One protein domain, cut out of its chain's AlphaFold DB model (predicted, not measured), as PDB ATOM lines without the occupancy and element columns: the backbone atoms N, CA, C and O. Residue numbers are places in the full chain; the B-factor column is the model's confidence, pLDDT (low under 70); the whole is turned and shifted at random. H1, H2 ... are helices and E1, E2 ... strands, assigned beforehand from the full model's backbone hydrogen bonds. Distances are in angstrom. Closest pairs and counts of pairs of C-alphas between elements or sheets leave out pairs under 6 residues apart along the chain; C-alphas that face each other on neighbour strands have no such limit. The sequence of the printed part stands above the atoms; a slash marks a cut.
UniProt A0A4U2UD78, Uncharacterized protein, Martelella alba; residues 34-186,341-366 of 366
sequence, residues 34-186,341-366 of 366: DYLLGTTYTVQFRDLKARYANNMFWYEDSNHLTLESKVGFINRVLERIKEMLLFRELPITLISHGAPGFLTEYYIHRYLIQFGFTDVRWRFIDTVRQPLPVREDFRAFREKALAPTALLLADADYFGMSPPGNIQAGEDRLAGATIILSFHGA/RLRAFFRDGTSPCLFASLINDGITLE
ATOM      1  N   ASP A  34     -22.987 -25.903  11.236       91.62
ATOM      2  CA  ASP A  34     -22.143 -26.675  10.313       91.62
ATOM      3  C   ASP A  34     -21.733 -25.871   9.079       91.62
ATOM      4  O   ASP A  34     -20.573 -25.913   8.660       91.62
ATOM      5  N   TYR A  35     -22.661 -25.086   8.518       90.62
ATOM      6  CA  TYR A  35     -22.350 -24.201   7.402       90.62
ATOM      7  C   TYR A  35     -21.277 -23.182   7.793       90.62
ATOM      8  O   TYR A  35     -20.298 -23.002   7.065       90.62
ATOM      9  N   LEU A  36     -21.419 -22.540   8.956       90.00
ATOM     10  CA  LEU A  36     -20.425 -21.581   9.433       90.00
ATOM     11  C   LEU A  36     -19.090 -22.254   9.745       90.00
ATOM     12  O   LEU A  36     -18.051 -21.721   9.366       90.00
ATOM     13  N   LEU A  37     -19.081 -23.433  10.364       90.62
ATOM     14  CA  LEU A  37     -17.850 -24.190  10.610       90.62
ATOM     15  C   LEU A  37     -17.124 -24.556   9.306       90.62
ATOM     16  O   LEU A  37     -15.897 -24.546   9.280       90.62
ATOM     17  N   GLY A  38     -17.859 -24.830   8.225       87.69
ATOM     18  CA  GLY A  38     -17.288 -25.136   6.912       87.69
ATOM     19  C   GLY A  38     -16.829 -23.921   6.096       87.69
ATOM     20  O   GLY A  38     -16.062 -24.086   5.149       87.69
ATOM     21  N   THR A  39     -17.286 -22.710   6.432       85.62
ATOM     22  CA  THR A  39     -17.055 -21.481   5.636       85.62
ATOM     23  C   THR A  39     -16.253 -20.404   6.361       85.62
ATOM     24  O   THR A  39     -15.886 -19.391   5.765       85.62
ATOM     25  N   THR A  40     -15.950 -20.616   7.637       89.00
ATOM     26  CA  THR A  40     -15.215 -19.673   8.485       89.00
ATOM     27  C   THR A  40     -14.053 -20.380   9.177       89.00
ATOM     28  O   THR A  40     -14.024 -21.604   9.292       89.00
ATOM     29  N   TYR A  41     -13.095 -19.613   9.685       86.44
ATOM     30  CA  TYR A  41     -11.998 -20.126  10.506       86.44
ATOM     31  C   TYR A  41     -11.875 -19.308  11.786       86.44
ATOM     32  O   TYR A  41     -12.406 -18.207  11.878       86.44
ATOM     33  N   THR A  42     -11.193 -19.838  12.799       85.50
ATOM     34  CA  THR A  42     -11.068 -19.161  14.096       85.50
ATOM     35  C   THR A  42      -9.623 -18.869  14.435       85.50
ATOM     36  O   THR A  42      -8.750 -19.703  14.203       85.50
ATOM     37  N   VAL A  43      -9.389 -17.706  15.029       80.50
ATOM     38  CA  VAL A  43      -8.100 -17.267  15.554       80.50
ATOM     39  C   VAL A  43      -8.278 -16.987  17.040       80.50
ATOM     40  O   VAL A  43      -9.228 -16.317  17.444       80.50
ATOM     41  N   GLN A  44      -7.373 -17.510  17.863       76.19
ATOM     42  CA  GLN A  44      -7.367 -17.215  19.292       76.19
ATOM     43  C   GLN A  44      -6.716 -15.848  19.525       76.19
ATOM     44  O   GLN A  44      -5.593 -15.608  19.081       76.19
ATOM     45  N   PHE A  45      -7.408 -14.963  20.239       58.88
ATOM     46  CA  PHE A  45      -6.928 -13.636  20.602       58.88
ATOM     47  C   PHE A  45      -7.022 -13.452  22.120       58.88
ATOM     48  O   PHE A  45      -8.059 -13.064  22.656       58.88
ATOM     49  N   ARG A  46      -5.916 -13.742  22.823       66.06
ATOM     50  CA  ARG A  46      -5.886 -13.842  24.295       66.06
ATOM     51  C   ARG A  46      -6.951 -14.842  24.774       66.06
ATOM     52  O   ARG A  46      -6.903 -15.998  24.360       66.06
ATOM     53  N   ASP A  47      -7.921 -14.387  25.563       60.59
ATOM     54  CA  ASP A  47      -8.993 -15.206  26.140       60.59
ATOM     55  C   ASP A  47     -10.231 -15.320  25.234       60.59
ATOM     56  O   ASP A  47     -11.178 -16.016  25.581       60.59
ATOM     57  N   LEU A  48     -10.238 -14.670  24.063       64.12
ATOM     58  CA  LEU A  48     -11.366 -14.709  23.132       64.12
ATOM     59  C   LEU A  48     -11.045 -15.471  21.857       64.12
ATOM     60  O   LEU A  48      -9.934 -15.414  21.327       64.12
ATOM     61  N   LYS A  49     -12.069 -16.114  21.305       77.62
ATOM     62  CA  LYS A  49     -12.003 -16.777  20.010       77.62
ATOM     63  C   LYS A  49     -12.644 -15.874  18.966       77.62
ATOM     64  O   LYS A  49     -13.844 -15.647  18.990       77.62
ATOM     65  N   ALA A  50     -11.865 -15.347  18.031       80.56
ATOM     66  CA  ALA A  50     -12.399 -14.560  16.926       80.56
ATOM     67  C   ALA A  50     -12.636 -15.471  15.717       80.56
ATOM     68  O   ALA A  50     -11.724 -16.170  15.271       80.56
ATOM     69  N   ARG A  51     -13.859 -15.489  15.185       86.94
ATOM     70  CA  ARG A  51     -14.197 -16.218  13.958       86.94
ATOM     71  C   ARG A  51     -14.175 -15.267  12.778       86.94
ATOM     72  O   ARG A  51     -14.843 -14.242  12.813       86.94
ATOM     73  N   TYR A  52     -13.454 -15.653  11.734       83.81
ATOM     74  CA  TYR A  52     -13.211 -14.876  10.532       83.81
ATOM     75  C   TYR A  52     -13.799 -15.542   9.292       83.81
ATOM     76  O   TYR A  52     -13.729 -16.761   9.117       83.81
ATOM     77  N   ALA A  53     -14.282 -14.705   8.381       82.12
ATOM     78  CA  ALA A  53     -14.427 -15.031   6.973       82.12
ATOM     79  C   ALA A  53     -14.325 -13.749   6.147       82.12
ATOM     80  O   ALA A  53     -14.924 -12.736   6.495       82.12
ATOM     81  N   ASN A  54     -13.587 -13.800   5.034       69.75
ATOM     82  CA  ASN A  54     -13.483 -12.693   4.079       69.75
ATOM     83  C   ASN A  54     -13.113 -11.339   4.720       69.75
ATOM     84  O   ASN A  54     -13.720 -10.323   4.394       69.75
ATOM     85  N   ASN A  55     -12.125 -11.334   5.622       72.00
ATOM     86  CA  ASN A  55     -11.670 -10.147   6.365       72.00
ATOM     87  C   ASN A  55     -12.755  -9.479   7.237       72.00
ATOM     88  O   ASN A  55     -12.607  -8.330   7.628       72.00
ATOM     89  N   MET A  56     -13.840 -10.192   7.541       78.50
ATOM     90  CA  MET A  56     -14.828  -9.821   8.552       78.50
ATOM     91  C   MET A  56     -14.729 -10.810   9.707       78.50
ATOM     92  O   MET A  56     -14.375 -11.976   9.494       78.50
ATOM     93  N   PHE A  57     -15.087 -10.380  10.914       78.56
ATOM     94  CA  PHE A  57     -15.093 -11.267  12.067       78.56
ATOM     95  C   PHE A  57     -16.209 -10.973  13.063       78.56
ATOM     96  O   PHE A  57     -16.871  -9.939  13.015       78.56
ATOM     97  N   TRP A  58     -16.376 -11.904  13.996       82.38
ATOM     98  CA  TRP A  58     -16.988 -11.655  15.297       82.38
ATOM     99  C   TRP A  58     -16.192 -12.362  16.393       82.38
ATOM    100  O   TRP A  58     -15.437 -13.299  16.125       82.38
ATOM    101  N   TYR A  59     -16.405 -11.953  17.641       77.94
ATOM    102  CA  TYR A  59     -15.882 -12.662  18.809       77.94
ATOM    103  C   TYR A  59     -16.877 -13.696  19.327       77.94
ATOM    104  O   TYR A  59     -18.082 -13.441  19.372       77.94
ATOM    105  N   GLU A  60     -16.337 -14.839  19.723       77.38
ATOM    106  CA  GLU A  60     -16.973 -15.952  20.416       77.38
ATOM    107  C   GLU A  60     -16.308 -16.091  21.787       77.38
ATOM    108  O   GLU A  60     -15.076 -16.049  21.904       77.38
ATOM    109  N   ASP A  61     -17.125 -16.284  22.811       70.38
ATOM    110  CA  ASP A  61     -16.702 -16.710  24.139       70.38
ATOM    111  C   ASP A  61     -17.399 -18.053  24.426       70.38
ATOM    112  O   ASP A  61     -18.540 -18.300  24.035       70.38
ATOM    113  N   SER A  62     -16.667 -18.991  25.024       64.56
ATOM    114  CA  SER A  62     -17.205 -20.306  25.379       64.56
ATOM    115  C   SER A  62     -18.311 -20.231  26.432       64.56
ATOM    116  O   SER A  62     -19.104 -21.161  26.533       64.56
ATOM    117  N   ASN A  63     -18.352 -19.151  27.215       63.19
ATOM    118  CA  ASN A  63     -19.357 -18.937  28.252       63.19
ATOM    119  C   ASN A  63     -20.527 -18.067  27.772       63.19
ATOM    120  O   ASN A  63     -21.614 -18.160  28.338       63.19
ATOM    121  N   HIS A  64     -20.308 -17.225  26.756       68.12
ATOM    122  CA  HIS A  64     -21.267 -16.235  26.267       68.12
ATOM    123  C   HIS A  64     -21.050 -15.933  24.778       68.12
ATOM    124  O   HIS A  64     -19.926 -15.912  24.295       68.12
ATOM    125  N   LEU A  65     -22.106 -15.583  24.043       74.88
ATOM    126  CA  LEU A  65     -22.033 -15.295  22.603       74.88
ATOM    127  C   LEU A  65     -21.438 -16.460  21.792       74.88
ATOM    128  O   LEU A  65     -20.599 -16.253  20.908       74.88
ATOM    129  N   THR A  66     -21.881 -17.675  22.105       85.38
ATOM    130  CA  THR A  66     -21.501 -18.899  21.389       85.38
ATOM    131  C   THR A  66     -21.833 -18.822  19.892       85.38
ATOM    132  O   THR A  66     -22.643 -18.007  19.438       85.38
ATOM    133  N   LEU A  67     -21.210 -19.686  19.083       88.75
ATOM    134  CA  LEU A  67     -21.542 -19.785  17.657       88.75
ATOM    135  C   LEU A  67     -23.028 -20.127  17.473       88.75
ATOM    136  O   LEU A  67     -23.711 -19.537  16.637       88.75
ATOM    137  N   GLU A  68     -23.528 -21.039  18.301       90.94
ATOM    138  CA  GLU A  68     -24.920 -21.456  18.377       90.94
ATOM    139  C   GLU A  68     -25.847 -20.268  18.649       90.94
ATOM    140  O   GLU A  68     -26.836 -20.089  17.933       90.94
ATOM    141  N   SER A  69     -25.529 -19.418  19.633       88.25
ATOM    142  CA  SER A  69     -26.381 -18.272  19.962       88.25
ATOM    143  C   SER A  69     -26.359 -17.193  18.882       88.25
ATOM    144  O   SER A  69     -27.403 -16.608  18.595       88.25
ATOM    145  N   LYS A  70     -25.228 -16.979  18.198       89.12
ATOM    146  CA  LYS A  70     -25.154 -16.073  17.038       89.12
ATOM    147  C   LYS A  70     -25.959 -16.584  15.846       89.12
ATOM    148  O   LYS A  70     -26.690 -15.808  15.235       89.12
ATOM    149  N   VAL A  71     -25.872 -17.879  15.532       93.25
ATOM    150  CA  VAL A  71     -26.705 -18.510  14.492       93.25
ATOM    151  C   VAL A  71     -28.183 -18.383  14.850       93.25
ATOM    152  O   VAL A  71     -28.987 -17.945  14.026       93.25
ATOM    153  N   GLY A  72     -28.538 -18.706  16.097       93.81
ATOM    154  CA  GLY A  72     -29.894 -18.552  16.615       93.81
ATOM    155  C   GLY A  72     -30.389 -17.109  16.526       93.81
ATOM    156  O   GLY A  72     -31.522 -16.876  16.110       93.81
ATOM    157  N   PHE A  73     -29.536 -16.136  16.848       92.56
ATOM    158  CA  PHE A  73     -29.844 -14.712  16.750       92.56
ATOM    159  C   PHE A  73     -30.146 -14.295  15.311       92.56
ATOM    160  O   PHE A  73     -31.224 -13.761  15.061       92.56
ATOM    161  N   ILE A  74     -29.252 -14.600  14.362       94.19
ATOM    162  CA  ILE A  74     -29.440 -14.285  12.936       94.19
ATOM    163  C   ILE A  74     -30.764 -14.866  12.437       94.19
ATOM    164  O   ILE A  74     -31.582 -14.143  11.870       94.19
ATOM    165  N   ASN A  75     -31.007 -16.153  12.694       95.69
ATOM    166  CA  ASN A  75     -32.223 -16.822  12.241       95.69
ATOM    167  C   ASN A  75     -33.483 -16.199  12.858       95.69
ATOM    168  O   ASN A  75     -34.431 -15.913  12.134       95.69
ATOM    169  N   ARG A  76     -33.494 -15.922  14.170       95.69
ATOM    170  CA  ARG A  76     -34.645 -15.292  14.839       95.69
ATOM    171  C   ARG A  76     -34.915 -13.874  14.334       95.69
ATOM    172  O   ARG A  76     -36.076 -13.516  14.163       95.69
ATOM    173  N   VAL A  77     -33.872 -13.082  14.075       95.25
ATOM    174  CA  VAL A  77     -34.009 -11.744  13.475       95.25
ATOM    175  C   VAL A  77     -34.636 -11.842  12.088       95.25
ATOM    176  O   VAL A  77     -35.590 -11.129  11.792       95.25
ATOM    177  N   LEU A  78     -34.138 -12.747  11.246       95.00
ATOM    178  CA  LEU A  78     -34.637 -12.924   9.885       95.00
ATOM    179  C   LEU A  78     -36.084 -13.413   9.851       95.00
ATOM    180  O   LEU A  78     -36.876 -12.879   9.077       95.00
ATOM    181  N   GLU A  79     -36.444 -14.382  10.693       94.62
ATOM    182  CA  GLU A  79     -37.838 -14.817  10.829       94.62
ATOM    183  C   GLU A  79     -38.731 -13.657  11.268       94.62
ATOM    184  O   GLU A  79     -39.764 -13.406  10.650       94.62
ATOM    185  N   ARG A  80     -38.283 -12.848  12.236       95.75
ATOM    186  CA  ARG A  80     -39.054 -11.685  12.676       95.75
ATOM    187  C   ARG A  80     -39.243 -10.644  11.571       95.75
ATOM    188  O   ARG A  80     -40.334 -10.104  11.433       95.75
ATOM    189  N   ILE A  81     -38.225 -10.392  10.747       93.69
ATOM    190  CA  ILE A  81     -38.341  -9.485   9.593       93.69
ATOM    191  C   ILE A  81     -39.333 -10.030   8.554       93.69
ATOM    192  O   ILE A  81     -40.098  -9.258   7.976       93.69
ATOM    193  N   LYS A  82     -39.370 -11.350   8.321       89.75
ATOM    194  CA  LYS A  82     -40.373 -11.962   7.431       89.75
ATOM    195  C   LYS A  82     -41.791 -11.768   7.965       89.75
ATOM    196  O   LYS A  82     -42.681 -11.420   7.195       89.75
ATOM    197  N   GLU A  83     -41.989 -11.956   9.269       93.06
ATOM    198  CA  GLU A  83     -43.283 -11.763   9.938       93.06
ATOM    199  C   GLU A  83     -43.786 -10.314   9.877       93.06
ATOM    200  O   GLU A  83     -44.992 -10.087   9.935       93.06
ATOM    201  N   MET A  84     -42.891  -9.330   9.736       92.50
ATOM    202  CA  MET A  84     -43.267  -7.921   9.572       92.50
ATOM    203  C   MET A  84     -43.922  -7.617   8.211       92.50
ATOM    204  O   MET A  84     -44.423  -6.510   8.033       92.50
ATOM    205  N   LEU A  85     -43.928  -8.567   7.260       89.31
ATOM    206  CA  LEU A  85     -44.574  -8.453   5.941       89.31
ATOM    207  C   LEU A  85     -44.202  -7.171   5.170       89.31
ATOM    208  O   LEU A  85     -45.035  -6.546   4.517       89.31
ATOM    209  N   LEU A  86     -42.930  -6.777   5.248       90.94
ATOM    210  CA  LEU A  86     -42.416  -5.577   4.590       90.94
ATOM    211  C   LEU A  86     -42.394  -5.734   3.060       90.94
ATOM    212  O   LEU A  86     -42.039  -6.797   2.541       90.94
ATOM    213  N   PHE A  87     -42.705  -4.652   2.340       89.81
ATOM    214  CA  PHE A  87     -42.525  -4.580   0.885       89.81
ATOM    215  C   PHE A  87     -41.044  -4.711   0.516       89.81
ATOM    216  O   PHE A  87     -40.173  -4.239   1.244       89.81
ATOM    217  N   ARG A  88     -40.741  -5.353  -0.615       90.00
ATOM    218  CA  ARG A  88     -39.358  -5.685  -1.003       90.00
ATOM    219  C   ARG A  88     -38.553  -4.467  -1.455       90.00
ATOM    220  O   ARG A  88     -37.336  -4.437  -1.301       90.00
ATOM    221  N   GLU A  89     -39.256  -3.463  -1.957       88.81
ATOM    222  CA  GLU A  89     -38.732  -2.171  -2.379       88.81
ATOM    223  C   GLU A  89     -38.591  -1.190  -1.207       88.81
ATOM    224  O   GLU A  89     -37.967  -0.141  -1.362       88.81
ATOM    225  N   LEU A  90     -39.178  -1.502  -0.042       88.62
ATOM    226  CA  LEU A  90     -39.047  -0.672   1.151       88.62
ATOM    227  C   LEU A  90     -37.582  -0.702   1.619       88.62
ATOM    228  O   LEU A  90     -37.069  -1.797   1.877       88.62
ATOM    229  N   PRO A  91     -36.919   0.456   1.789       88.94
ATOM    230  CA  PRO A  91     -35.565   0.488   2.321       88.94
ATOM    231  C   PRO A  91     -35.504  -0.154   3.707       88.94
ATOM    232  O   PRO A  91     -36.310   0.179   4.575       88.94
ATOM    233  N   ILE A  92     -34.548  -1.057   3.926       91.44
ATOM    234  CA  ILE A  92     -34.266  -1.635   5.244       91.44
ATOM    235  C   ILE A  92     -32.913  -1.138   5.721       91.44
ATOM    236  O   ILE A  92     -31.887  -1.500   5.151       91.44
ATOM    237  N   THR A  93     -32.893  -0.375   6.807       88.31
ATOM    238  CA  THR A  93     -31.652   0.042   7.459       88.31
ATOM    239  C   THR A  93     -31.328  -0.895   8.621       88.31
ATOM    240  O   THR A  93     -32.072  -0.971   9.599       88.31
ATOM    241  N   LEU A  94     -30.188  -1.583   8.545       88.38
ATOM    242  CA  LEU A  94     -29.584  -2.294   9.669       88.38
ATOM    243  C   LEU A  94     -28.685  -1.330  10.451       88.38
ATOM    244  O   LEU A  94     -27.763  -0.741   9.884       88.38
ATOM    245  N   ILE A  95     -28.947  -1.170  11.746       83.44
ATOM    246  CA  ILE A  95     -28.165  -0.326  12.651       83.44
ATOM    247  C   ILE A  95     -27.439  -1.223  13.652       83.44
ATOM    248  O   ILE A  95     -28.059  -1.759  14.570       83.44
ATOM    249  N   SER A  96     -26.124  -1.357  13.509       80.38
ATOM    250  CA  SER A  96     -25.283  -2.059  14.479       80.38
ATOM    251  C   SER A  96     -24.971  -1.158  15.666       80.38
ATOM    252  O   SER A  96     -24.405  -0.073  15.509       80.38
ATOM    253  N   HIS A  97     -25.308  -1.636  16.857       74.50
ATOM    254  CA  HIS A  97     -25.071  -0.972  18.126       74.50
ATOM    255  C   HIS A  97     -24.161  -1.840  19.013       74.50
ATOM    256  O   HIS A  97     -24.535  -2.937  19.434       74.50
ATOM    257  N   GLY A  98     -22.960  -1.340  19.313       63.66
ATOM    258  CA  GLY A  98     -21.964  -2.037  20.133       63.66
ATOM    259  C   GLY A  98     -20.745  -2.513  19.341       63.66
ATOM    260  O   GLY A  98     -20.375  -1.920  18.330       63.66
ATOM    261  N   ALA A  99     -20.096  -3.569  19.840       55.22
ATOM    262  CA  ALA A  99     -18.944  -4.200  19.201       55.22
ATOM    263  C   ALA A  99     -19.336  -4.715  17.805       55.22
ATOM    264  O   ALA A  99     -20.225  -5.570  17.733       55.22
ATOM    265  N   PRO A 100     -18.716  -4.243  16.710       55.50
ATOM    266  CA  PRO A 100     -19.130  -4.644  15.377       55.50
ATOM    267  C   PRO A 100     -18.773  -6.112  15.171       55.50
ATOM    268  O   PRO A 100     -17.607  -6.498  15.116       55.50
ATOM    269  N   GLY A 101     -19.796  -6.949  15.089       61.59
ATOM    270  CA  GLY A 101     -19.644  -8.347  14.748       61.59
ATOM    271  C   GLY A 101     -19.829  -8.545  13.259       61.59
ATOM    272  O   GLY A 101     -20.583  -9.450  12.953       61.59
ATOM    273  N   PHE A 102     -19.178  -7.748  12.389       78.00
ATOM    274  CA  PHE A 102     -19.504  -7.514  10.960       78.00
ATOM    275  C   PHE A 102     -19.978  -8.736  10.162       78.00
ATOM    276  O   PHE A 102     -20.754  -8.619   9.213       78.00
ATOM    277  N   LEU A 103     -19.494  -9.921  10.523       83.19
ATOM    278  CA  LEU A 103     -19.911 -11.181   9.934       83.19
ATOM    279  C   LEU A 103     -21.394 -11.533  10.231       83.19
ATOM    280  O   LEU A 103     -22.068 -12.103   9.379       83.19
ATOM    281  N   THR A 104     -21.932 -11.181  11.403       87.25
ATOM    282  CA  THR A 104     -23.321 -11.414  11.834       87.25
ATOM    283  C   THR A 104     -24.258 -10.601  10.978       87.25
ATOM    284  O   THR A 104     -25.174 -11.145  10.359       87.25
ATOM    285  N   GLU A 105     -23.998  -9.305  10.902       86.38
ATOM    286  CA  GLU A 105     -24.796  -8.444  10.072       86.38
ATOM    287  C   GLU A 105     -24.640  -8.879   8.608       86.38
ATOM    288  O   GLU A 105     -25.620  -8.874   7.872       86.38
ATOM    289  N   TYR A 106     -23.443  -9.307   8.164       87.38
ATOM    290  CA  TYR A 106     -23.213  -9.673   6.760       87.38
ATOM    291  C   TYR A 106     -24.120 -10.825   6.327       87.38
ATOM    292  O   TYR A 106     -24.689 -10.804   5.234       87.38
ATOM    293  N   TYR A 107     -24.309 -11.820   7.196       90.12
ATOM    294  CA  TYR A 107     -25.262 -12.890   6.929       90.12
ATOM    295  C   TYR A 107     -26.698 -12.372   6.887       90.12
ATOM    296  O   TYR A 107     -27.417 -12.716   5.951       90.12
ATOM    297  N   ILE A 108     -27.100 -11.497   7.817       91.69
ATOM    298  CA  ILE A 108     -28.428 -10.861   7.775       91.69
ATOM    299  C   ILE A 108     -28.621 -10.126   6.440       91.69
ATOM    300  O   ILE A 108     -29.632 -10.361   5.781       91.69
ATOM    301  N   HIS A 109     -27.637  -9.333   5.987       89.94
ATOM    302  CA  HIS A 109     -27.665  -8.661   4.679       89.94
ATOM    303  C   HIS A 109     -28.042  -9.635   3.576       89.94
ATOM    304  O   HIS A 109     -28.988  -9.430   2.821       89.94
ATOM    305  N   ARG A 110     -27.268 -10.716   3.487       88.50
ATOM    306  CA  ARG A 110     -27.355 -11.641   2.378       88.50
ATOM    307  C   ARG A 110     -28.688 -12.368   2.344       88.50
ATOM    308  O   ARG A 110     -29.222 -12.553   1.256       88.50
ATOM    309  N   TYR A 111     -29.221 -12.767   3.498       91.38
ATOM    310  CA  TYR A 111     -30.552 -13.366   3.546       91.38
ATOM    311  C   TYR A 111     -31.635 -12.371   3.137       91.38
ATOM    312  O   TYR A 111     -32.551 -12.759   2.423       91.38
ATOM    313  N   LEU A 112     -31.528 -11.092   3.517       90.88
ATOM    314  CA  LEU A 112     -32.482 -10.074   3.070       90.88
ATOM    315  C   LEU A 112     -32.455  -9.910   1.544       90.88
ATOM    316  O   LEU A 112     -33.515  -9.935   0.917       90.88
ATOM    317  N   ILE A 113     -31.267  -9.852   0.933       88.81
ATOM    318  CA  ILE A 113     -31.134  -9.839  -0.531       88.81
ATOM    319  C   ILE A 113     -31.741 -11.109  -1.151       88.81
ATOM    320  O   ILE A 113     -32.499 -11.022  -2.115       88.81
ATOM    321  N   GLN A 114     -31.486 -12.292  -0.581       87.88
ATOM    322  CA  GLN A 114     -32.087 -13.549  -1.053       87.88
ATOM    323  C   GLN A 114     -33.613 -13.600  -0.877       87.88
ATOM    324  O   GLN A 114     -34.296 -14.239  -1.673       87.88
ATOM    325  N   PHE A 115     -34.168 -12.919   0.129       87.25
ATOM    326  CA  PHE A 115     -35.614 -12.749   0.293       87.25
ATOM    327  C   PHE A 115     -36.207 -11.697  -0.654       87.25
ATOM    328  O   PHE A 115     -37.422 -11.498  -0.650       87.25
ATOM    329  N   GLY A 116     -35.376 -11.058  -1.482       88.81
ATOM    330  CA  GLY A 116     -35.781 -10.138  -2.537       88.81
ATOM    331  C   GLY A 116     -35.753  -8.666  -2.144       88.81
ATOM    332  O   GLY A 116     -36.201  -7.851  -2.941       88.81
ATOM    333  N   PHE A 117     -35.257  -8.300  -0.957       89.75
ATOM    334  CA  PHE A 117     -35.093  -6.887  -0.609       89.75
ATOM    335  C   PHE A 117     -34.025  -6.240  -1.494       89.75
ATOM    336  O   PHE A 117     -32.930  -6.782  -1.638       89.75
ATOM    337  N   THR A 118     -34.340  -5.089  -2.087       88.25
ATOM    338  CA  THR A 118     -33.470  -4.449  -3.091       88.25
ATOM    339  C   THR A 118     -32.663  -3.271  -2.554       88.25
ATOM    340  O   THR A 118     -31.663  -2.901  -3.162       88.25
ATOM    341  N   ASP A 119     -33.079  -2.681  -1.432       88.00
ATOM    342  CA  ASP A 119     -32.414  -1.538  -0.794       88.00
ATOM    343  C   ASP A 119     -32.159  -1.851   0.685       88.00
ATOM    344  O   ASP A 119     -32.975  -1.559   1.560       88.00
ATOM    345  N   VAL A 120     -31.032  -2.515   0.958       88.19
ATOM    346  CA  VAL A 120     -30.592  -2.810   2.324       88.19
ATOM    347  C   VAL A 120     -29.401  -1.921   2.666       88.19
ATOM    348  O   VAL A 120     -28.334  -2.000   2.058       88.19
ATOM    349  N   ARG A 121     -29.594  -1.058   3.659       85.88
ATOM    350  CA  ARG A 121     -28.662  -0.017   4.093       85.88
ATOM    351  C   ARG A 121     -28.095  -0.339   5.457       85.88
ATOM    352  O   ARG A 121     -28.669  -1.108   6.225       85.88
ATOM    353  N   TRP A 122     -26.946   0.254   5.744       80.69
ATOM    354  CA  TRP A 122     -26.131  -0.147   6.874       80.69
ATOM    355  C   TRP A 122     -25.557   1.038   7.622       80.69
ATOM    356  O   TRP A 122     -24.908   1.910   7.035       80.69
ATOM    357  N   ARG A 123     -25.760   1.042   8.937       77.25
ATOM    358  CA  ARG A 123     -25.280   2.089   9.829       77.25
ATOM    359  C   ARG A 123     -24.607   1.491  11.041       77.25
ATOM    360  O   ARG A 123     -25.109   0.553  11.650       77.25
ATOM    361  N   PHE A 124     -23.491   2.090  11.415       72.31
ATOM    362  CA  PHE A 124     -22.745   1.698  12.596       72.31
ATOM    363  C   PHE A 124     -22.788   2.823  13.605       72.31
ATOM    364  O   PHE A 124     -22.360   3.937  13.306       72.31
ATOM    365  N   ILE A 125     -23.298   2.528  14.794       67.62
ATOM    366  CA  ILE A 125     -23.172   3.412  15.942       67.62
ATOM    367  C   ILE A 125     -21.803   3.128  16.550       67.62
ATOM    368  O   ILE A 125     -21.582   2.060  17.123       67.62
ATOM    369  N   ASP A 126     -20.860   4.056  16.381       57.50
ATOM    370  CA  ASP A 126     -19.526   3.901  16.955       57.50
ATOM    371  C   ASP A 126     -19.569   4.151  18.466       57.50
ATOM    372  O   ASP A 126     -19.609   5.290  18.930       57.50
ATOM    373  N   THR A 127     -19.595   3.061  19.229       50.25
ATOM    374  CA  THR A 127     -19.743   3.084  20.690       50.25
ATOM    375  C   THR A 127     -18.408   3.139  21.439       50.25
ATOM    376  O   THR A 127     -18.401   3.397  22.641       50.25
ATOM    377  N   VAL A 128     -17.276   2.887  20.763       47.31
ATOM    378  CA  VAL A 128     -15.961   2.717  21.422       47.31
ATOM    379  C   VAL A 128     -14.825   3.452  20.707       47.31
ATOM    380  O   VAL A 128     -13.750   3.572  21.280       47.31
ATOM    381  N   ARG A 129     -15.012   3.952  19.476       47.78
ATOM    382  CA  ARG A 129     -13.973   4.600  18.651       47.78
ATOM    383  C   ARG A 129     -12.595   3.940  18.808       47.78
ATOM    384  O   ARG A 129     -11.586   4.623  18.977       47.78
ATOM    385  N   GLN A 130     -12.534   2.603  18.750       43.06
ATOM    386  CA  GLN A 130     -11.250   1.910  18.862       43.06
ATOM    387  C   GLN A 130     -10.342   2.320  17.691       43.06
ATOM    388  O   GLN A 130     -10.774   2.296  16.531       43.06
ATOM    389  N   PRO A 131      -9.079   2.703  17.943       38.78
ATOM    390  CA  PRO A 131      -8.197   3.141  16.880       38.78
ATOM    391  C   PRO A 131      -7.702   1.932  16.076       38.78
ATOM    392  O   PRO A 131      -7.002   1.088  16.616       38.78
ATOM    393  N   LEU A 132      -7.998   1.941  14.768       39.59
ATOM    394  CA  LEU A 132      -7.366   1.209  13.648       39.59
ATOM    395  C   LEU A 132      -7.979  -0.128  13.149       39.59
ATOM    396  O   LEU A 132      -8.282  -0.140  11.957       39.59
ATOM    397  N   PRO A 133      -8.253  -1.195  13.933       47.09
ATOM    398  CA  PRO A 133      -8.789  -2.459  13.388       47.09
ATOM    399  C   PRO A 133     -10.148  -2.293  12.692       47.09
ATOM    400  O   PRO A 133     -10.323  -2.672  11.538       47.09
ATOM    401  N   VAL A 134     -11.063  -1.561  13.341       53.62
ATOM    402  CA  VAL A 134     -12.448  -1.356  12.883       53.62
ATOM    403  C   VAL A 134     -12.526  -0.706  11.494       53.62
ATOM    404  O   VAL A 134     -13.477  -0.935  10.753       53.62
ATOM    405  N   ARG A 135     -11.528   0.098  11.096       57.91
ATOM    406  CA  ARG A 135     -11.524   0.763   9.779       57.91
ATOM    407  C   ARG A 135     -11.209  -0.190   8.629       57.91
ATOM    408  O   ARG A 135     -11.694   0.043   7.520       57.91
ATOM    409  N   GLU A 136     -10.380  -1.204   8.862       62.00
ATOM    410  CA  GLU A 136     -10.037  -2.203   7.846       62.00
ATOM    411  C   GLU A 136     -11.184  -3.195   7.665       62.00
ATOM    412  O   GLU A 136     -11.606  -3.424   6.531       62.00
ATOM    413  N   ASP A 137     -11.776  -3.662   8.765       63.81
ATOM    414  CA  ASP A 137     -12.946  -4.545   8.729       63.81
ATOM    415  C   ASP A 137     -14.156  -3.854   8.092       63.81
ATOM    416  O   ASP A 137     -14.850  -4.440   7.266       63.81
ATOM    417  N   PHE A 138     -14.380  -2.572   8.405       66.19
ATOM    418  CA  PHE A 138     -15.432  -1.773   7.779       66.19
ATOM    419  C   PHE A 138     -15.226  -1.630   6.268       66.19
ATOM    420  O   PHE A 138     -16.179  -1.707   5.491       66.19
ATOM    421  N   ARG A 139     -13.979  -1.414   5.830       68.25
ATOM    422  CA  ARG A 139     -13.654  -1.328   4.403       68.25
ATOM    423  C   ARG A 139     -13.920  -2.660   3.712       68.25
ATOM    424  O   ARG A 139     -14.606  -2.671   2.694       68.25
ATOM    425  N   ALA A 140     -13.439  -3.759   4.294       70.44
ATOM    426  CA  ALA A 140     -13.680  -5.102   3.784       70.44
ATOM    427  C   ALA A 140     -15.179  -5.418   3.718       70.44
ATOM    428  O   ALA A 140     -15.667  -5.910   2.702       70.44
ATOM    429  N   PHE A 141     -15.925  -5.065   4.763       70.69
ATOM    430  CA  PHE A 141     -17.371  -5.203   4.804       70.69
ATOM    431  C   PHE A 141     -18.042  -4.429   3.657       70.69
ATOM    432  O   PHE A 141     -18.793  -5.017   2.879       70.69
ATOM    433  N   ARG A 142     -17.728  -3.136   3.489       70.56
ATOM    434  CA  ARG A 142     -18.289  -2.288   2.423       70.56
ATOM    435  C   ARG A 142     -18.006  -2.852   1.029       70.56
ATOM    436  O   ARG A 142     -18.905  -2.903   0.192       70.56
ATOM    437  N   GLU A 143     -16.769  -3.278   0.780       76.25
ATOM    438  CA  GLU A 143     -16.360  -3.875  -0.495       76.25
ATOM    439  C   GLU A 143     -17.135  -5.162  -0.808       76.25
ATOM    440  O   GLU A 143     -17.444  -5.427  -1.968       76.25
ATOM    441  N   LYS A 144     -17.474  -5.960   0.213       72.56
ATOM    442  CA  LYS A 144     -18.146  -7.257   0.041       72.56
ATOM    443  C   LYS A 144     -19.666  -7.174   0.040       72.56
ATOM    444  O   LYS A 144     -20.305  -7.978  -0.635       72.56
ATOM    445  N   ALA A 145     -20.248  -6.257   0.803       66.88
ATOM    446  CA  ALA A 145     -21.692  -6.083   0.866       66.88
ATOM    447  C   ALA A 145     -22.234  -5.280  -0.323       66.88
ATOM    448  O   ALA A 145     -23.420  -5.380  -0.602       66.88
ATOM    449  N   LEU A 146     -21.393  -4.500  -1.019       67.62
ATOM    450  CA  LEU A 146     -21.815  -3.591  -2.100       67.62
ATOM    451  C   LEU A 146     -22.975  -2.661  -1.683       67.62
ATOM    452  O   LEU A 146     -23.736  -2.189  -2.522       67.62
ATOM    453  N   ALA A 147     -23.098  -2.397  -0.381       65.31
ATOM    454  CA  ALA A 147     -24.188  -1.640   0.214       65.31
ATOM    455  C   ALA A 147     -23.737  -0.212   0.568       65.31
ATOM    456  O   ALA A 147     -22.562   0.010   0.890       65.31
ATOM    457  N   PRO A 148     -24.653   0.772   0.567       67.38
ATOM    458  CA  PRO A 148     -24.406   2.061   1.197       67.38
ATOM    459  C   PRO A 148     -24.161   1.867   2.700       67.38
ATOM    460  O   PRO A 148     -25.041   1.416   3.435       67.38
ATOM    461  N   THR A 149     -22.953   2.203   3.157       68.56
ATOM    462  CA  THR A 149     -22.544   2.063   4.559       68.56
ATOM    463  C   THR A 149     -22.131   3.410   5.149       68.56
ATOM    464  O   THR A 149     -21.273   4.088   4.580       68.56
ATOM    465  N   ALA A 150     -22.683   3.765   6.311       65.25
ATOM    466  CA  ALA A 150     -22.332   4.977   7.053       65.25
ATOM    467  C   ALA A 150     -21.870   4.665   8.488       65.25
ATOM    468  O   ALA A 150     -22.403   3.772   9.151       65.25
ATOM    469  N   LEU A 151     -20.887   5.427   8.974       60.97
ATOM    470  CA  LEU A 151     -20.480   5.439  10.380       60.97
ATOM    471  C   LEU A 151     -21.127   6.651  11.047       60.97
ATOM    472  O   LEU A 151     -20.932   7.771  10.578       60.97
ATOM    473  N   LEU A 152     -21.871   6.420  12.121       58.91
ATOM    474  CA  LEU A 152     -22.553   7.458  12.875       58.91
ATOM    475  C   LEU A 152     -21.882   7.664  14.220       58.91
ATOM    476  O   LEU A 152     -21.544   6.713  14.935       58.91
ATOM    477  N   LEU A 153     -21.745   8.932  14.586       55.22
ATOM    478  CA  LEU A 153     -21.269   9.335  15.901       55.22
ATOM    479  C   LEU A 153     -22.464   9.418  16.841       55.22
ATOM    480  O   LEU A 153     -22.822  10.482  17.330       55.22
ATOM    481  N   ALA A 154     -23.057   8.240  17.029       52.31
ATOM    482  CA  ALA A 154     -24.007   7.822  18.049       52.31
ATOM    483  C   ALA A 154     -25.194   8.731  18.391       52.31
ATOM    484  O   ALA A 154     -26.327   8.318  18.183       52.31
ATOM    485  N   ASP A 155     -24.970   9.939  18.889       45.06
ATOM    486  CA  ASP A 155     -26.036  10.745  19.478       45.06
ATOM    487  C   ASP A 155     -26.301  12.025  18.682       45.06
ATOM    488  O   ASP A 155     -27.453  12.404  18.481       45.06
ATOM    489  N   ALA A 156     -25.267  12.680  18.150       47.78
ATOM    490  CA  ALA A 156     -25.450  13.940  17.429       47.78
ATOM    491  C   ALA A 156     -26.244  13.752  16.121       47.78
ATOM    492  O   ALA A 156     -27.129  14.551  15.818       47.78
ATOM    493  N   ASP A 157     -25.998  12.661  15.390       51.50
ATOM    494  CA  ASP A 157     -26.636  12.413  14.091       51.50
ATOM    495  C   ASP A 157     -28.096  11.932  14.219       51.50
ATOM    496  O   ASP A 157     -28.934  12.290  13.389       51.50
ATOM    497  N   TYR A 158     -28.435  11.166  15.270       51.28
ATOM    498  CA  TYR A 158     -29.810  10.696  15.515       51.28
ATOM    499  C   TYR A 158     -30.685  11.746  16.200       51.28
ATOM    500  O   TYR A 158     -31.869  11.857  15.886       51.28
ATOM    501  N   PHE A 159     -30.112  12.554  17.096       50.03
ATOM    502  CA  PHE A 159     -30.845  13.586  17.833       50.03
ATOM    503  C   PHE A 159     -30.723  14.989  17.214       50.03
ATOM    504  O   PHE A 159     -31.214  15.958  17.794       50.03
ATOM    505  N   GLY A 160     -30.125  15.102  16.020       49.00
ATOM    506  CA  GLY A 160     -30.154  16.312  15.195       49.00
ATOM    507  C   GLY A 160     -29.238  17.449  15.662       49.00
ATOM    508  O   GLY A 160     -29.584  18.614  15.482       49.00
ATOM    509  N   MET A 161     -28.082  17.141  16.254       48.50
ATOM    510  CA  MET A 161     -27.163  18.114  16.858       48.50
ATOM    511  C   MET A 161     -25.812  18.241  16.117       48.50
ATOM    512  O   MET A 161     -24.765  18.003  16.706       48.50
ATOM    513  N   SER A 162     -25.842  18.575  14.814       41.84
ATOM    514  CA  SER A 162     -25.054  19.652  14.150       41.84
ATOM    515  C   SER A 162     -25.092  19.547  12.598       41.84
ATOM    516  O   SER A 162     -25.035  18.442  12.062       41.84
ATOM    517  N   PRO A 163     -25.200  20.671  11.849       46.50
ATOM    518  CA  PRO A 163     -25.397  20.729  10.384       46.50
ATOM    519  C   PRO A 163     -24.057  20.881   9.619       46.50
ATOM    520  O   PRO A 163     -23.061  21.213  10.259       46.50
ATOM    521  N   PRO A 164     -23.962  20.790   8.272       41.88
ATOM    522  CA  PRO A 164     -24.850  20.254   7.246       41.88
ATOM    523  C   PRO A 164     -24.247  18.975   6.620       41.88
ATOM    524  O   PRO A 164     -23.181  18.989   6.006       41.88
ATOM    525  N   GLY A 165     -24.956  17.859   6.743       35.38
ATOM    526  CA  GLY A 165     -24.529  16.573   6.197       35.38
ATOM    527  C   GLY A 165     -25.693  15.601   6.145       35.38
ATOM    528  O   GLY A 165     -25.676  14.599   6.836       35.38
ATOM    529  N   ASN A 166     -26.718  15.970   5.370       35.72
ATOM    530  CA  ASN A 166     -27.854  15.163   4.906       35.72
ATOM    531  C   ASN A 166     -28.512  14.211   5.922       35.72
ATOM    532  O   ASN A 166     -28.070  13.086   6.120       35.72
ATOM    533  N   ILE A 167     -29.654  14.662   6.460       46.91
ATOM    534  CA  ILE A 167     -30.937  13.931   6.508       46.91
ATOM    535  C   ILE A 167     -30.766  12.421   6.292       46.91
ATOM    536  O   ILE A 167     -30.825  11.949   5.164       46.91
ATOM    537  N   GLN A 168     -30.510  11.673   7.361       55.12
ATOM    538  CA  GLN A 168     -30.341  10.224   7.262       55.12
ATOM    539  C   GLN A 168     -30.989   9.492   8.444       55.12
ATOM    540  O   GLN A 168     -31.780   8.590   8.214       55.12
ATOM    541  N   ALA A 169     -30.795   9.948   9.685       57.31
ATOM    542  CA  ALA A 169     -31.504   9.386  10.842       57.31
ATOM    543  C   ALA A 169     -33.015   9.691  10.843       57.31
ATOM    544  O   ALA A 169     -33.838   8.847  11.194       57.31
ATOM    545  N   GLY A 170     -33.392  10.906  10.427       60.12
ATOM    546  CA  GLY A 170     -34.794  11.262  10.200       60.12
ATOM    547  C   GLY A 170     -35.401  10.482   9.033       60.12
ATOM    548  O   GLY A 170     -36.564  10.106   9.105       60.12
ATOM    549  N   GLU A 171     -34.608  10.189   7.998       65.94
ATOM    550  CA  GLU A 171     -35.033   9.326   6.896       65.94
ATOM    551  C   GLU A 171     -35.282   7.903   7.402       65.94
ATOM    552  O   GLU A 171     -36.380   7.417   7.208       65.94
ATOM    553  N   ASP A 172     -34.371   7.278   8.157       71.62
ATOM    554  CA  ASP A 172     -34.597   5.922   8.696       71.62
ATOM    555  C   ASP A 172     -35.859   5.839   9.582       71.62
ATOM    556  O   ASP A 172     -36.595   4.847   9.570       71.62
ATOM    557  N   ARG A 173     -36.125   6.899  10.358       71.19
ATOM    558  CA  ARG A 173     -37.300   7.000  11.237       71.19
ATOM    559  C   ARG A 173     -38.617   7.202  10.477       71.19
ATOM    560  O   ARG A 173     -39.667   6.813  10.993       71.19
ATOM    561  N   LEU A 174     -38.585   7.858   9.317       70.19
ATOM    562  CA  LEU A 174     -39.782   8.287   8.579       70.19
ATOM    563  C   LEU A 174     -40.015   7.508   7.274       70.19
ATOM    564  O   LEU A 174     -41.138   7.477   6.777       70.19
ATOM    565  N   ALA A 175     -38.971   6.897   6.720       70.81
ATOM    566  CA  ALA A 175     -38.945   6.234   5.426       70.81
ATOM    567  C   ALA A 175     -38.147   4.924   5.519       70.81
ATOM    568  O   ALA A 175     -36.929   4.920   5.680       70.81
ATOM    569  N   GLY A 176     -38.845   3.797   5.391       83.94
ATOM    570  CA  GLY A 176     -38.232   2.468   5.416       83.94
ATOM    571  C   GLY A 176     -38.598   1.650   6.649       83.94
ATOM    572  O   GLY A 176     -39.502   2.005   7.398       83.94
ATOM    573  N   ALA A 177     -37.895   0.540   6.849       89.50
ATOM    574  CA  ALA A 177     -37.893  -0.223   8.087       89.50
ATOM    575  C   ALA A 177     -36.502  -0.174   8.723       89.50
ATOM    576  O   ALA A 177     -35.485  -0.231   8.032       89.50
ATOM    577  N   THR A 178     -36.454  -0.105  10.049       89.88
ATOM    578  CA  THR A 178     -35.195  -0.004  10.791       89.88
ATOM    579  C   THR A 178     -35.011  -1.205  11.708       89.88
ATOM    580  O   THR A 178     -35.854  -1.472  12.561       89.88
ATOM    581  N   ILE A 179     -33.890  -1.910  11.580       90.62
ATOM    582  CA  ILE A 179     -33.539  -3.053  12.425       90.62
ATOM    583  C   ILE A 179     -32.302  -2.692  13.241       90.62
ATOM    584  O   ILE A 179     -31.211  -2.545  12.694       90.62
ATOM    585  N   ILE A 180     -32.457  -2.562  14.553       87.00
ATOM    586  CA  ILE A 180     -31.356  -2.251  15.465       87.00
ATOM    587  C   ILE A 180     -30.817  -3.555  16.036       87.00
ATOM    588  O   ILE A 180     -31.534  -4.293  16.711       87.00
ATOM    589  N   LEU A 181     -29.548  -3.827  15.752       87.12
ATOM    590  CA  LEU A 181     -28.818  -5.016  16.168       87.12
ATOM    591  C   LEU A 181     -27.884  -4.631  17.318       87.12
ATOM    592  O   LEU A 181     -26.861  -3.986  17.101       87.12
ATOM    593  N   SER A 182     -28.244  -5.005  18.547       80.31
ATOM    594  CA  SER A 182     -27.426  -4.752  19.734       80.31
ATOM    595  C   SER A 182     -26.679  -6.007  20.169       80.31
ATOM    596  O   SER A 182     -27.292  -7.026  20.502       80.31
ATOM    597  N   PHE A 183     -25.352  -5.919  20.225       74.00
ATOM    598  CA  PHE A 183     -24.490  -6.998  20.703       74.00
ATOM    599  C   PHE A 183     -23.823  -6.578  22.008       74.00
ATOM    600  O   PHE A 183     -22.950  -5.707  22.025       74.00
ATOM    601  N   HIS A 184     -24.214  -7.218  23.111       61.66
ATOM    602  CA  HIS A 184     -23.550  -7.041  24.396       61.66
ATOM    603  C   HIS A 184     -22.792  -8.320  24.740       61.66
ATOM    604  O   HIS A 184     -23.378  -9.328  25.127       61.66
ATOM    605  N   GLY A 185     -21.471  -8.274  24.608       47.16
ATOM    606  CA  GLY A 185     -20.597  -9.299  25.161       47.16
ATOM    607  C   GLY A 185     -19.132  -8.913  25.066       47.16
ATOM    608  O   GLY A 185     -18.775  -7.920  24.430       47.16
ATOM    609  N   ALA A 186     -18.330  -9.668  25.807       36.59
ATOM    610  CA  ALA A 186     -16.968  -9.367  26.210       36.59
ATOM    611  C   ALA A 186     -16.044  -9.060  25.025       36.59
ATOM    612  O   ALA A 186     -15.372  -9.937  24.501       36.59
ATOM    613  N   ARG A 341     -32.884   4.956  24.720       58.12
ATOM    614  CA  ARG A 341     -33.009   6.234  23.998       58.12
ATOM    615  C   ARG A 341     -33.190   6.024  22.498       58.12
ATOM    616  O   ARG A 341     -34.071   6.652  21.917       58.12
ATOM    617  N   LEU A 342     -32.450   5.089  21.892       66.94
ATOM    618  CA  LEU A 342     -32.700   4.661  20.507       66.94
ATOM    619  C   LEU A 342     -34.125   4.106  20.361       66.94
ATOM    620  O   LEU A 342     -34.845   4.466  19.433       66.94
ATOM    621  N   ARG A 343     -34.576   3.302  21.334       68.94
ATOM    622  CA  ARG A 343     -35.962   2.824  21.431       68.94
ATOM    623  C   ARG A 343     -36.961   3.963  21.458       68.94
ATOM    624  O   ARG A 343     -37.878   3.953  20.648       68.94
ATOM    625  N   ALA A 344     -36.786   4.939  22.342       65.06
ATOM    626  CA  ALA A 344     -37.672   6.097  22.398       65.06
ATOM    627  C   ALA A 344     -37.700   6.863  21.062       65.06
ATOM    628  O   ALA A 344     -38.773   7.175  20.560       65.06
ATOM    629  N   PHE A 345     -36.536   7.088  20.445       70.56
ATOM    630  CA  PHE A 345     -36.428   7.820  19.184       70.56
ATOM    631  C   PHE A 345     -37.212   7.172  18.034       70.56
ATOM    632  O   PHE A 345     -37.965   7.860  17.344       70.56
ATOM    633  N   PHE A 346     -37.055   5.861  17.830       74.31
ATOM    634  CA  PHE A 346     -37.736   5.156  16.739       74.31
ATOM    635  C   PHE A 346     -39.179   4.766  17.068       74.31
ATOM    636  O   PHE A 346     -39.985   4.672  16.147       74.31
ATOM    637  N   ARG A 347     -39.545   4.590  18.349       70.38
ATOM    638  CA  ARG A 347     -40.946   4.353  18.755       70.38
ATOM    639  C   ARG A 347     -41.866   5.517  18.399       70.38
ATOM    640  O   ARG A 347     -43.030   5.288  18.100       70.38
ATOM    641  N   ASP A 348     -41.337   6.736  18.386       65.69
ATOM    642  CA  ASP A 348     -42.080   7.929  17.976       65.69
ATOM    643  C   ASP A 348     -42.127   8.097  16.435       65.69
ATOM    644  O   ASP A 348     -42.553   9.142  15.935       65.69
ATOM    645  N   GLY A 349     -41.603   7.142  15.659       65.38
ATOM    646  CA  GLY A 349     -41.634   7.127  14.193       65.38
ATOM    647  C   GLY A 349     -42.866   6.420  13.619       65.38
ATOM    648  O   GLY A 349     -43.556   5.674  14.305       65.38
ATOM    649  N   THR A 350     -43.140   6.645  12.332       72.81
ATOM    650  CA  THR A 350     -44.199   5.936  11.583       72.81
ATOM    651  C   THR A 350     -43.689   4.680  10.875       72.81
ATOM    652  O   THR A 350     -44.486   3.886  10.381       72.81
ATOM    653  N   SER A 351     -42.368   4.508  10.806       83.12
ATOM    654  CA  SER A 351     -41.703   3.380  10.158       83.12
ATOM    655  C   SER A 351     -41.675   2.127  11.041       83.12
ATOM    656  O   SER A 351     -41.470   2.241  12.252       83.12
ATOM    657  N   PRO A 352     -41.798   0.914  10.465       90.50
ATOM    658  CA  PRO A 352     -41.569  -0.326  11.198       90.50
ATOM    659  C   PRO A 352     -40.162  -0.366  11.804       90.50
ATOM    660  O   PRO A 352     -39.172  -0.082  11.125       90.50
ATOM    661  N   CYS A 353     -40.064  -0.763  13.070       91.31
ATOM    662  CA  CYS A 353     -38.791  -0.900  13.763       91.31
ATOM    663  C   CYS A 353     -38.715  -2.238  14.504       91.31
ATOM    664  O   CYS A 353     -39.719  -2.694  15.047       91.31
ATOM    665  N   LEU A 354     -37.533  -2.856  14.509       92.00
ATOM    666  CA  LEU A 354     -37.224  -4.063  15.273       92.00
ATOM    667  C   LEU A 354     -35.973  -3.824  16.113       92.00
ATOM    668  O   LEU A 354     -34.912  -3.501  15.577       92.00
ATOM    669  N   PHE A 355     -36.077  -4.056  17.416       88.94
ATOM    670  CA  PHE A 355     -34.945  -4.036  18.332       88.94
ATOM    671  C   PHE A 355     -34.532  -5.462  18.658       88.94
ATOM    672  O   PHE A 355     -35.184  -6.147  19.443       88.94
ATOM    673  N   ALA A 356     -33.417  -5.902  18.085       89.69
ATOM    674  CA  ALA A 356     -32.855  -7.215  18.332       89.69
ATOM    675  C   ALA A 356     -31.617  -7.105  19.221       89.69
ATOM    676  O   ALA A 356     -30.709  -6.324  18.955       89.69
ATOM    677  N   SER A 357     -31.569  -7.877  20.301       87.25
ATOM    678  CA  SER A 357     -30.447  -7.876  21.240       87.25
ATOM    679  C   SER A 357     -29.977  -9.289  21.546       87.25
ATOM    680  O   SER A 357     -30.798 -10.169  21.809       87.25
ATOM    681  N   LEU A 358     -28.658  -9.484  21.540       83.88
ATOM    682  CA  LEU A 358     -27.988 -10.705  21.987       83.88
ATOM    683  C   LEU A 358     -27.100 -10.372  23.195       83.88
ATOM    684  O   LEU A 358     -26.137  -9.611  23.065       83.88
ATOM    685  N   ILE A 359     -27.443 -10.924  24.363       77.69
ATOM    686  CA  ILE A 359     -26.773 -10.676  25.650       77.69
ATOM    687  C   ILE A 359     -26.599 -12.004  26.382       77.69
ATOM    688  O   ILE A 359     -27.601 -12.626  26.723       77.69
ATOM    689  N   ASN A 360     -25.362 -12.429  26.661       69.19
ATOM    690  CA  ASN A 360     -25.069 -13.673  27.399       69.19
ATOM    691  C   ASN A 360     -25.879 -14.884  26.882       69.19
ATOM    692  O   ASN A 360     -26.513 -15.589  27.659       69.19
ATOM    693  N   ASP A 361     -25.920 -15.060  25.556       73.69
ATOM    694  CA  ASP A 361     -26.736 -16.048  24.818       73.69
ATOM    695  C   ASP A 361     -28.266 -15.867  24.877       73.69
ATOM    696  O   ASP A 361     -29.005 -16.530  24.147       73.69
ATOM    697  N   GLY A 362     -28.764 -14.908  25.657       79.75
ATOM    698  CA  GLY A 362     -30.150 -14.464  25.634       79.75
ATOM    699  C   GLY A 362     -30.455 -13.616  24.398       79.75
ATOM    700  O   GLY A 362     -29.804 -12.601  24.149       79.75
ATOM    701  N   ILE A 363     -31.480 -14.013  23.639       88.19
ATOM    702  CA  ILE A 363     -31.964 -13.283  22.460       88.19
ATOM    703  C   ILE A 363     -33.303 -12.618  22.781       88.19
ATOM    704  O   ILE A 363     -34.298 -13.310  23.031       88.19
ATOM    705  N   THR A 364     -33.332 -11.290  22.688       87.50
ATOM    706  CA  THR A 364     -34.533 -10.459  22.858       87.50
ATOM    707  C   THR A 364     -34.872  -9.771  21.542       87.50
ATOM    708  O   THR A 364     -33.983  -9.215  20.902       87.50
ATOM    709  N   LEU A 365     -36.143  -9.820  21.144       90.75
ATOM    710  CA  LEU A 365     -36.684  -9.133  19.973       90.75
ATOM    711  C   LEU A 365     -37.890  -8.309  20.433       90.75
ATOM    712  O   LEU A 365     -38.816  -8.885  21.006       90.75
ATOM    713  N   GLU A 366     -37.865  -7.000  20.201       86.62
ATOM    714  CA  GLU A 366     -38.939  -6.056  20.551       86.62
ATOM    715  C   GLU A 366     -39.414  -5.259  19.340       86.62
ATOM    716  O   GLU A 366     -38.544  -4.764  18.583       86.62
TER     717      GLU A 366
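What this domain is: This is residues 34 to 186 and 341 to 366 of the 366 residues of an uncharacterized protein of Martelella alba (UniProt A0A4U2UD78). A twisted six-stranded sheet forms the core, with three helices, H2, H3 and H4, over one face and two short ones, H5 and H6, over the other. A small sheet, E1, E2 and E3, packs through E3 on H3 and H4 at one end, with H1 beside it. The printed part has 179 residues with six named helices and nine named strands, in the order H1 E1 E2 E3 H2 E4 H3 E5 H4 E6 H5 E7 H6 E8 E9, of mixed class. The large sheet, E6 E5 E4 E7 E8 E9, is mixed; the small one is antiparallel. The whole is compact, with a radius of gyration of the C-alphas of 15.9 A and spans of 42 by 36 by 29 A.

How they stand to each other: H1, residues 34 to 39, only grazes the sheet of E1, 41 to 45, E2, 48 to 53, and E3, 56 to 60. These strands form a meander, each the antiparallel neighbour of the one before; N 43 and O 50 are 2.8 A apart, N 51 and O 58 2.9 A. H2, residues 67 to 83, is on the strongly twisted sheet of E6, 149 to 152, E5, 120 to 125, E4, 92 to 98, E7, 177 to 184, E8, 353 to 359, and E9, 362 to 365. Across its neighbour pairs, N 152 and O 124, N 123 and O 94, N 95 and O 179, N 356 and O 180, and N 357 and O 364 are each 2.8 A apart, within hydrogen-bond range. H3, residues 103 to 114, is over E4 and touches H2, the same way at a shallow tilt of 33 degrees, only just short of steep; the closest C-alphas, Ile 74 and Ile 108, are 6.3 A apart. H4, residues 133 to 145, is over E6 on the same face and only just touches H3, with 3 pairs of C-alphas within 8 A, the closest Tyr 106 and Ala 145 at 7.1 A. The closest C-alphas of E3 and H3, Phe 57 and Leu 103, are 5.3 A apart. H5, residues 169 to 174, and H6, residues 341 to 347, are on the opposite face, close but not clearly touching; C-alphas 173 and 346 are 5.8 A apart. E4, H3, E5 and E5, H4, E6 are strand-helix-strand units, parallel neighbour strands with a helix between, and E6, H5, E7 is a split one, with E5 and E4 between its strands; each crossover is right-handed. In all six helices every O i to N i+4 pair is within hydrogen-bond range.

Where its parts are: H1 begins at C-alpha 34, (-22.143, -26.675, 10.313). H2 is 24.4 A long, E7 22.8 A, E8 19.5 A and E4 19.3 A. E9 ends at C-alpha 365, (-36.684, -9.133, 19.973).

The domain as a whole: The C-alphas farthest apart, Asp 34 and Pro 163, are 47.5 A apart. Residues 187 to 340 are not printed; C-alphas 186 and 341 are 22.5 A apart across the cut. The link from E6 to H5, residues 153 to 168, is long. Mean pLDDT of the printed part is 74.8, and 64 residues are under 70, among them 125 to 139 and 145 to 171.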